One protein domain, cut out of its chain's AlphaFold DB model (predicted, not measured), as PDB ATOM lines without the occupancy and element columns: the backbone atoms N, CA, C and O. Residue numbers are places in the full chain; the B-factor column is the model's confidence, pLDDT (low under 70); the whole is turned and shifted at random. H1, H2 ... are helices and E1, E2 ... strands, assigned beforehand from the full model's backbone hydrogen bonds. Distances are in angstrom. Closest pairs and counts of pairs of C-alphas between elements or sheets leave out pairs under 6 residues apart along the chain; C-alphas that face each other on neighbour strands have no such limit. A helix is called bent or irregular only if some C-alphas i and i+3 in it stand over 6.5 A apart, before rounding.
ATOM      1  N   LEU A   4       8.633 -17.941   9.414       89.94
ATOM      2  CA  LEU A   4       8.925 -17.080  10.558       89.94
ATOM      3  C   LEU A   4      10.437 -16.980  10.737       89.94
ATOM      4  O   LEU A   4      11.127 -17.995  10.752       89.94
ATOM      5  N   THR A   5      10.949 -15.767  10.902       92.25
ATOM      6  CA  THR A   5      12.343 -15.529  11.294       92.25
ATOM      7  C   THR A   5      12.378 -14.504  12.419       92.25
ATOM      8  O   THR A   5      11.668 -13.500  12.372       92.25
ATOM      9  N   VAL A   6      13.201 -14.755  13.436       93.81
ATOM     10  CA  VAL A   6      13.467 -13.806  14.521       93.81
ATOM     11  C   VAL A   6      14.877 -13.271  14.341       93.81
ATOM     12  O   VAL A   6      15.814 -14.050  14.197       93.81
ATOM     13  N   VAL A   7      15.018 -11.948  14.347       94.38
ATOM     14  CA  VAL A   7      16.306 -11.266  14.211       94.38
ATOM     15  C   VAL A   7      16.580 -10.443  15.461       94.38
ATOM     16  O   VAL A   7      15.701  -9.734  15.964       94.38
ATOM     17  N   ASP A   8      17.817 -10.514  15.938       93.06
ATOM     18  CA  ASP A   8      18.319  -9.617  16.969       93.06
ATOM     19  C   ASP A   8      18.657  -8.273  16.340       93.06
ATOM     20  O   ASP A   8      19.458  -8.182  15.412       93.06
ATOM     21  N   ALA A   9      18.022  -7.221  16.839       88.06
ATOM     22  CA  ALA A   9      18.199  -5.869  16.351       88.06
ATOM     23  C   ALA A   9      18.676  -4.958  17.477       88.06
ATOM     24  O   ALA A   9      18.339  -5.126  18.651       88.06
ATOM     25  N   TYR A  10      19.438  -3.942  17.101       86.75
ATOM     26  CA  TYR A  10      19.858  -2.899  18.017       86.75
ATOM     27  C   TYR A  10      19.298  -1.568  17.544       86.75
ATOM     28  O   TYR A  10      19.634  -1.089  16.462       86.75
ATOM     29  N   GLY A  11      18.388  -1.011  18.340       80.19
ATOM     30  CA  GLY A  11      17.667   0.209  18.010       80.19
ATOM     31  C   GLY A  11      18.091   1.380  18.881       80.19
ATOM     32  O   GLY A  11      18.553   1.214  20.013       80.19
ATOM     33  N   GLN A  12      17.881   2.581  18.350       83.69
ATOM     34  CA  GLN A  12      17.905   3.813  19.125       83.69
ATOM     35  C   GLN A  12      16.511   4.426  19.087       83.69
ATOM     36  O   GLN A  12      15.914   4.548  18.019       83.69
ATOM     37  N   TRP A  13      15.989   4.796  20.251       82.56
ATOM     38  CA  TRP A  13      14.679   5.414  20.370       82.56
ATOM     39  C   TRP A  13      14.746   6.645  21.264       82.56
ATOM     40  O   TRP A  13      15.162   6.567  22.420       82.56
ATOM     41  N   LEU A  14      14.302   7.783  20.736       82.25
ATOM     42  CA  LEU A  14      14.144   9.007  21.507       82.25
ATOM     43  C   LEU A  14      12.681   9.141  21.925       82.25
ATOM     44  O   LEU A  14      11.803   9.399  21.101       82.25
ATOM     45  N   PHE A  15      12.407   8.962  23.216       82.06
ATOM     46  CA  PHE A  15      11.070   9.207  23.747       82.06
ATOM     47  C   PHE A  15      10.743  10.702  23.710       82.06
ATOM     48  O   PHE A  15      11.623  11.554  23.841       82.06
ATOM     49  N   ARG A  16       9.458  11.034  23.556       83.75
ATOM     50  CA  ARG A  16       9.008  12.428  23.557       83.75
ATOM     51  C   ARG A  16       9.409  13.099  24.875       83.75
ATOM     52  O   ARG A  16       9.013  12.637  25.939       83.75
ATOM     53  N   GLY A  17      10.176  14.184  24.788       87.62
ATOM     54  CA  GLY A  17      10.668  14.928  25.954       87.62
ATOM     55  C   GLY A  17      11.937  14.362  26.603       87.62
ATOM     56  O   GLY A  17      12.432  14.958  27.556       87.62
ATOM     57  N   ALA A  18      12.491  13.254  26.098       88.31
ATOM     58  CA  ALA A  18      13.803  12.783  26.527       88.31
ATOM     59  C   ALA A  18      14.912  13.689  25.965       88.31
ATOM     60  O   ALA A  18      14.797  14.215  24.859       88.31
ATOM     61  N   LYS A  19      15.988  13.867  26.738       90.81
ATOM     62  CA  LYS A  19      17.144  14.684  26.333       90.81
ATOM     63  C   LYS A  19      18.074  13.953  25.365       90.81
ATOM     64  O   LYS A  19      18.750  14.605  24.580       90.81
ATOM     65  N   GLU A  20      18.094  12.622  25.416       90.25
ATOM     66  CA  GLU A  20      19.002  11.784  24.634       90.25
ATOM     67  C   GLU A  20      18.317  10.485  24.173       90.25
ATOM     68  O   GLU A  20      17.385  10.013  24.837       90.25
ATOM     69  N   PRO A  21      18.744   9.894  23.038       87.75
ATOM     70  CA  PRO A  21      18.208   8.625  22.561       87.75
ATOM     71  C   PRO A  21      18.594   7.466  23.482       87.75
ATOM     72  O   PRO A  21      19.766   7.270  23.803       87.75
ATOM     73  N   ASN A  22      17.621   6.627  23.821       84.62
ATOM     74  CA  ASN A  22      17.880   5.364  24.495       84.62
ATOM     75  C   ASN A  22      18.317   4.310  23.488       84.62
ATOM     76  O   ASN A  22      17.740   4.189  22.406       84.62
ATOM     77  N   ARG A  23      19.310   3.507  23.869       82.25
ATOM     78  CA  ARG A  23      19.725   2.337  23.099       82.25
ATOM     79  C   ARG A  23      19.113   1.090  23.708       82.25
ATOM     80  O   ARG A  23      19.278   0.846  24.900       82.25
ATOM     81  N   LEU A  24      18.398   0.318  22.899       81.38
ATOM     82  CA  LEU A  24      17.651  -0.842  23.374       81.38
ATOM     83  C   LEU A  24      17.900  -2.039  22.457       81.38
ATOM     84  O   LEU A  24      17.701  -1.971  21.238       81.38
ATOM     85  N   GLY A  25      18.307  -3.154  23.066       84.12
ATOM     86  CA  GLY A  25      18.252  -4.458  22.417       84.12
ATOM     87  C   GLY A  25      16.801  -4.776  22.071       84.12
ATOM     88  O   GLY A  25      15.926  -4.722  22.932       84.12
ATOM     89  N   THR A  26      16.541  -5.055  20.801       87.44
ATOM     90  CA  THR A  26      15.200  -5.277  20.259       87.44
ATOM     91  C   THR A  26      15.168  -6.619  19.537       87.44
ATOM     92  O   THR A  26      16.167  -7.060  18.976       87.44
ATOM     93  N   LYS A  27      14.015  -7.290  19.540       90.12
ATOM     94  CA  LYS A  27      13.768  -8.447  18.674       90.12
ATOM     95  C   LYS A  27      12.856  -8.019  17.531       90.12
ATOM     96  O   LYS A  27      11.868  -7.323  17.765       90.12
ATOM     97  N   VAL A  28      13.176  -8.437  16.312       92.25
ATOM     98  CA  VAL A  28      12.339  -8.228  15.125       92.25
ATOM     99  C   VAL A  28      11.766  -9.568  14.698       92.25
ATOM    100  O   VAL A  28      12.507 -10.521  14.469       92.25
ATOM    101  N   LEU A  29      10.440  -9.628  14.586       93.50
ATOM    102  CA  LEU A  29       9.721 -10.776  14.051       93.50
ATOM    103  C   LEU A  29       9.391 -10.521  12.583       93.50
ATOM    104  O   LEU A  29       8.619  -9.613  12.274       93.50
ATOM    105  N   VAL A  30       9.959 -11.322  11.687       93.56
ATOM    106  CA  VAL A  30       9.662 -11.283  10.254       93.56
ATOM    107  C   VAL A  30       8.715 -12.430   9.931       93.56
ATOM    108  O   VAL A  30       9.020 -13.593  10.205       93.56
ATOM    109  N   ILE A  31       7.560 -12.093   9.357       93.25
ATOM    110  CA  ILE A  31       6.520 -13.050   8.977       93.25
ATOM    111  C   ILE A  31       6.254 -12.898   7.485       93.25
ATOM    112  O   ILE A  31       5.821 -11.834   7.042       93.25
ATOM    113  N   LEU A  32       6.470 -13.972   6.726       92.75
ATOM    114  CA  LEU A  32       6.008 -14.064   5.345       92.75
ATOM    115  C   LEU A  32       4.614 -14.694   5.328       92.75
ATOM    116  O   LEU A  32       4.416 -15.793   5.852       92.75
ATOM    117  N   HIS A  33       3.654 -14.000   4.723       91.38
ATOM    118  CA  HIS A  33       2.268 -14.444   4.632       91.38
ATOM    119  C   HIS A  33       1.623 -13.983   3.319       91.38
ATOM    120  O   HIS A  33       2.047 -13.003   2.714       91.38
ATOM    121  N   GLU A  34       0.561 -14.671   2.901       92.44
ATOM    122  CA  GLU A  34      -0.283 -14.239   1.781       92.44
ATOM    123  C   GLU A  34      -1.013 -12.934   2.121       92.44
ATOM    124  O   GLU A  34      -1.481 -12.767   3.253       92.44
ATOM    125  N   ASP A  35      -1.170 -12.024   1.155       93.31
ATOM    126  CA  ASP A  35      -1.831 -10.730   1.379       93.31
ATOM    127  C   ASP A  35      -3.366 -10.841   1.400       93.31
ATOM    128  O   ASP A  35      -4.082 -10.287   0.566       93.31
ATOM    129  N   THR A  36      -3.897 -11.560   2.389       95.44
ATOM    130  CA  THR A  36      -5.340 -11.722   2.607       95.44
ATOM    131  C   THR A  36      -5.802 -10.996   3.874       95.44
ATOM    132  O   THR A  36      -5.023 -10.832   4.819       95.44
ATOM    133  N   PRO A  37      -7.082 -10.577   3.953       96.31
ATOM    134  CA  PRO A  37      -7.636  -9.990   5.175       96.31
ATOM    135  C   PRO A  37      -7.468 -10.893   6.401       96.31
ATOM    136  O   PRO A  37      -7.112 -10.406   7.469       96.31
ATOM    137  N   GLN A  38      -7.648 -12.208   6.233       96.56
ATOM    138  CA  GLN A  38      -7.494 -13.168   7.323       96.56
ATOM    139  C   GLN A  38      -6.071 -13.160   7.892       96.56
ATOM    140  O   GLN A  38      -5.901 -13.052   9.102       96.56
ATOM    141  N   ARG A  39      -5.038 -13.187   7.039       94.75
ATOM    142  CA  ARG A  39      -3.641 -13.173   7.509       94.75
ATOM    143  C   ARG A  39      -3.255 -11.873   8.196       94.75
ATOM    144  O   ARG A  39      -2.488 -11.893   9.155       94.75
ATOM    145  N   ARG A  40      -3.826 -10.750   7.761       93.38
ATOM    146  CA  ARG A  40      -3.652  -9.467   8.456       93.38
ATOM    147  C   ARG A  40      -4.267  -9.502   9.857       93.38
ATOM    148  O   ARG A  40      -3.630  -9.041  10.800       93.38
ATOM    149  N   ASN A  41      -5.446 -10.103  10.009       96.19
ATOM    150  CA  ASN A  41      -6.082 -10.265  11.318       96.19
ATOM    151  C   ASN A  41      -5.273 -11.187  12.243       96.19
ATOM    152  O   ASN A  41      -5.124 -10.874  13.423       96.19
ATOM    153  N   ASP A  42      -4.700 -12.271  11.711       94.62
ATOM    154  CA  ASP A  42      -3.828 -13.171  12.479       94.62
ATOM    155  C   ASP A  42      -2.601 -12.413  13.046       94.62
ATOM    156  O   ASP A  42      -2.232 -12.593  14.208       94.62
ATOM    157  N   ILE A  43      -1.988 -11.511  12.264       94.50
ATOM    158  CA  ILE A  43      -0.851 -10.681  12.712       94.50
ATOM    159  C   ILE A  43      -1.267  -9.690  13.799       94.50
ATOM    160  O   ILE A  43      -0.545  -9.506  14.782       94.50
ATOM    161  N   GLU A  44      -2.434  -9.063  13.667       94.94
ATOM    162  CA  GLU A  44      -2.950  -8.182  14.715       94.94
ATOM    163  C   GLU A  44      -3.271  -8.945  16.004       94.94
ATOM    164  O   GLU A  44      -2.986  -8.442  17.091       94.94
ATOM    165  N   ALA A  45      -3.755 -10.188  15.916       95.88
ATOM    166  CA  ALA A  45      -3.945 -11.037  17.091       95.88
ATOM    167  C   ALA A  45      -2.617 -11.296  17.828       95.88
ATOM    168  O   ALA A  45      -2.562 -11.166  19.052       95.88
ATOM    169  N   ILE A  46      -1.525 -11.561  17.099       93.88
ATOM    170  CA  ILE A  46      -0.177 -11.702  17.681       93.88
ATOM    171  C   ILE A  46       0.255 -10.403  18.375       93.88
ATOM    172  O   ILE A  46       0.747 -10.425  19.506       93.88
ATOM    173  N   ARG A  47       0.046  -9.249  17.729       94.56
ATOM    174  CA  ARG A  47       0.397  -7.931  18.288       94.56
ATOM    175  C   ARG A  47      -0.401  -7.619  19.552       94.56
ATOM    176  O   ARG A  47       0.152  -7.067  20.503       94.56
ATOM    177  N   LEU A  48      -1.686  -7.964  19.584       95.88
ATOM    178  CA  LEU A  48      -2.536  -7.805  20.763       95.88
ATOM    179  C   LEU A  48      -2.085  -8.715  21.906       95.88
ATOM    180  O   LEU A  48      -1.898  -8.217  23.016       95.88
ATOM    181  N   ALA A  49      -1.836  -9.995  21.624       95.88
ATOM    182  CA  ALA A  49      -1.338 -10.949  22.613       95.88
ATOM    183  C   ALA A  49      -0.003 -10.488  23.223       95.88
ATOM    184  O   ALA A  49       0.165 -10.525  24.441       95.88
ATOM    185  N   TRP A  50       0.917  -9.956  22.408       94.38
ATOM    186  CA  TRP A  50       2.175  -9.394  22.902       94.38
ATOM    187  C   TRP A  50       1.956  -8.223  23.867       94.38
ATOM    188  O   TRP A  50       2.542  -8.193  24.950       94.38
ATOM    189  N   LYS A  51       1.110  -7.253  23.498       94.94
ATOM    190  CA  LYS A  51       0.815  -6.095  24.360       94.94
ATOM    191  C   LYS A  51       0.181  -6.521  25.683       94.94
ATOM    192  O   LYS A  51       0.557  -5.996  26.723       94.94
ATOM    193  N   GLN A  52      -0.733  -7.493  25.651       96.25
ATOM    194  CA  GLN A  52      -1.357  -8.047  26.855       96.25
ATOM    195  C   GLN A  52      -0.335  -8.748  27.758       96.25
ATOM    196  O   GLN A  52      -0.344  -8.529  28.965       96.25
ATOM    197  N   ALA A  53       0.568  -9.544  27.180       96.44
ATOM    198  CA  ALA A  53       1.567 -10.293  27.936       96.44
ATOM    199  C   ALA A  53       2.685  -9.412  28.524       96.44
ATOM    200  O   ALA A  53       3.244  -9.748  29.564       96.44
ATOM    201  N   THR A  54       3.032  -8.301  27.866       93.56
ATOM    202  CA  THR A  54       4.196  -7.467  28.234       93.56
ATOM    203  C   THR A  54       3.841  -6.122  28.860       93.56
ATOM    204  O   THR A  54       4.715  -5.450  29.400       93.56
ATOM    205  N   GLY A  55       2.588  -5.677  28.753       92.38
ATOM    206  CA  GLY A  55       2.179  -4.325  29.144       92.38
ATOM    207  C   GLY A  55       2.675  -3.223  28.199       92.38
ATOM    208  O   GLY A  55       2.486  -2.039  28.483       92.38
TER     209      GLY A  55
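This is residues 4 to 55 of the 70 residues of the protein "Lipoprotein" of Xanthomonas vasicola pv. vasculorum NCPPB 890 (UniProt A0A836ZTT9). A long, bent hairpin of two strands, E1 and E2, is followed by one helix, H1, which folds back on one side of it with open space between. The printed part has 52 residues, with E1, E2 and H1 in that order, an antiparallel sheet E1 - E2, and a mixed class. It is only just loose, close to extended, with a radius of gyration of the C-alphas of 14.6 A, and elongated, spanning 42 by 21 by 19 A.

Find C-alpha 4 at (8.925, -17.080, 10.558); from there E1 runs 25.2 A to residue 13, and bends by 62 degrees at residue 10. E2, residues 22 to 32, runs 29.8 A and bends by 55 degrees at residue 25. H1, residues 37 to 54, runs 26.0 A to C-alpha 54 at (4.196, -7.467, 28.234).

E1 and E2 form a hairpin, antiparallel at 153 degrees; look for N 5 and O 30, 3.0 A apart, within hydrogen-bond range. E1 and H1 are apart. In H1 every O i to N i+4 pair is within hydrogen-bond range.

The C-alphas of Lys 19 and Thr 36 are the two farthest apart, 42.0 A. The printed part has no cut, no link is long, and no printed residue is under 70 in pLDDT.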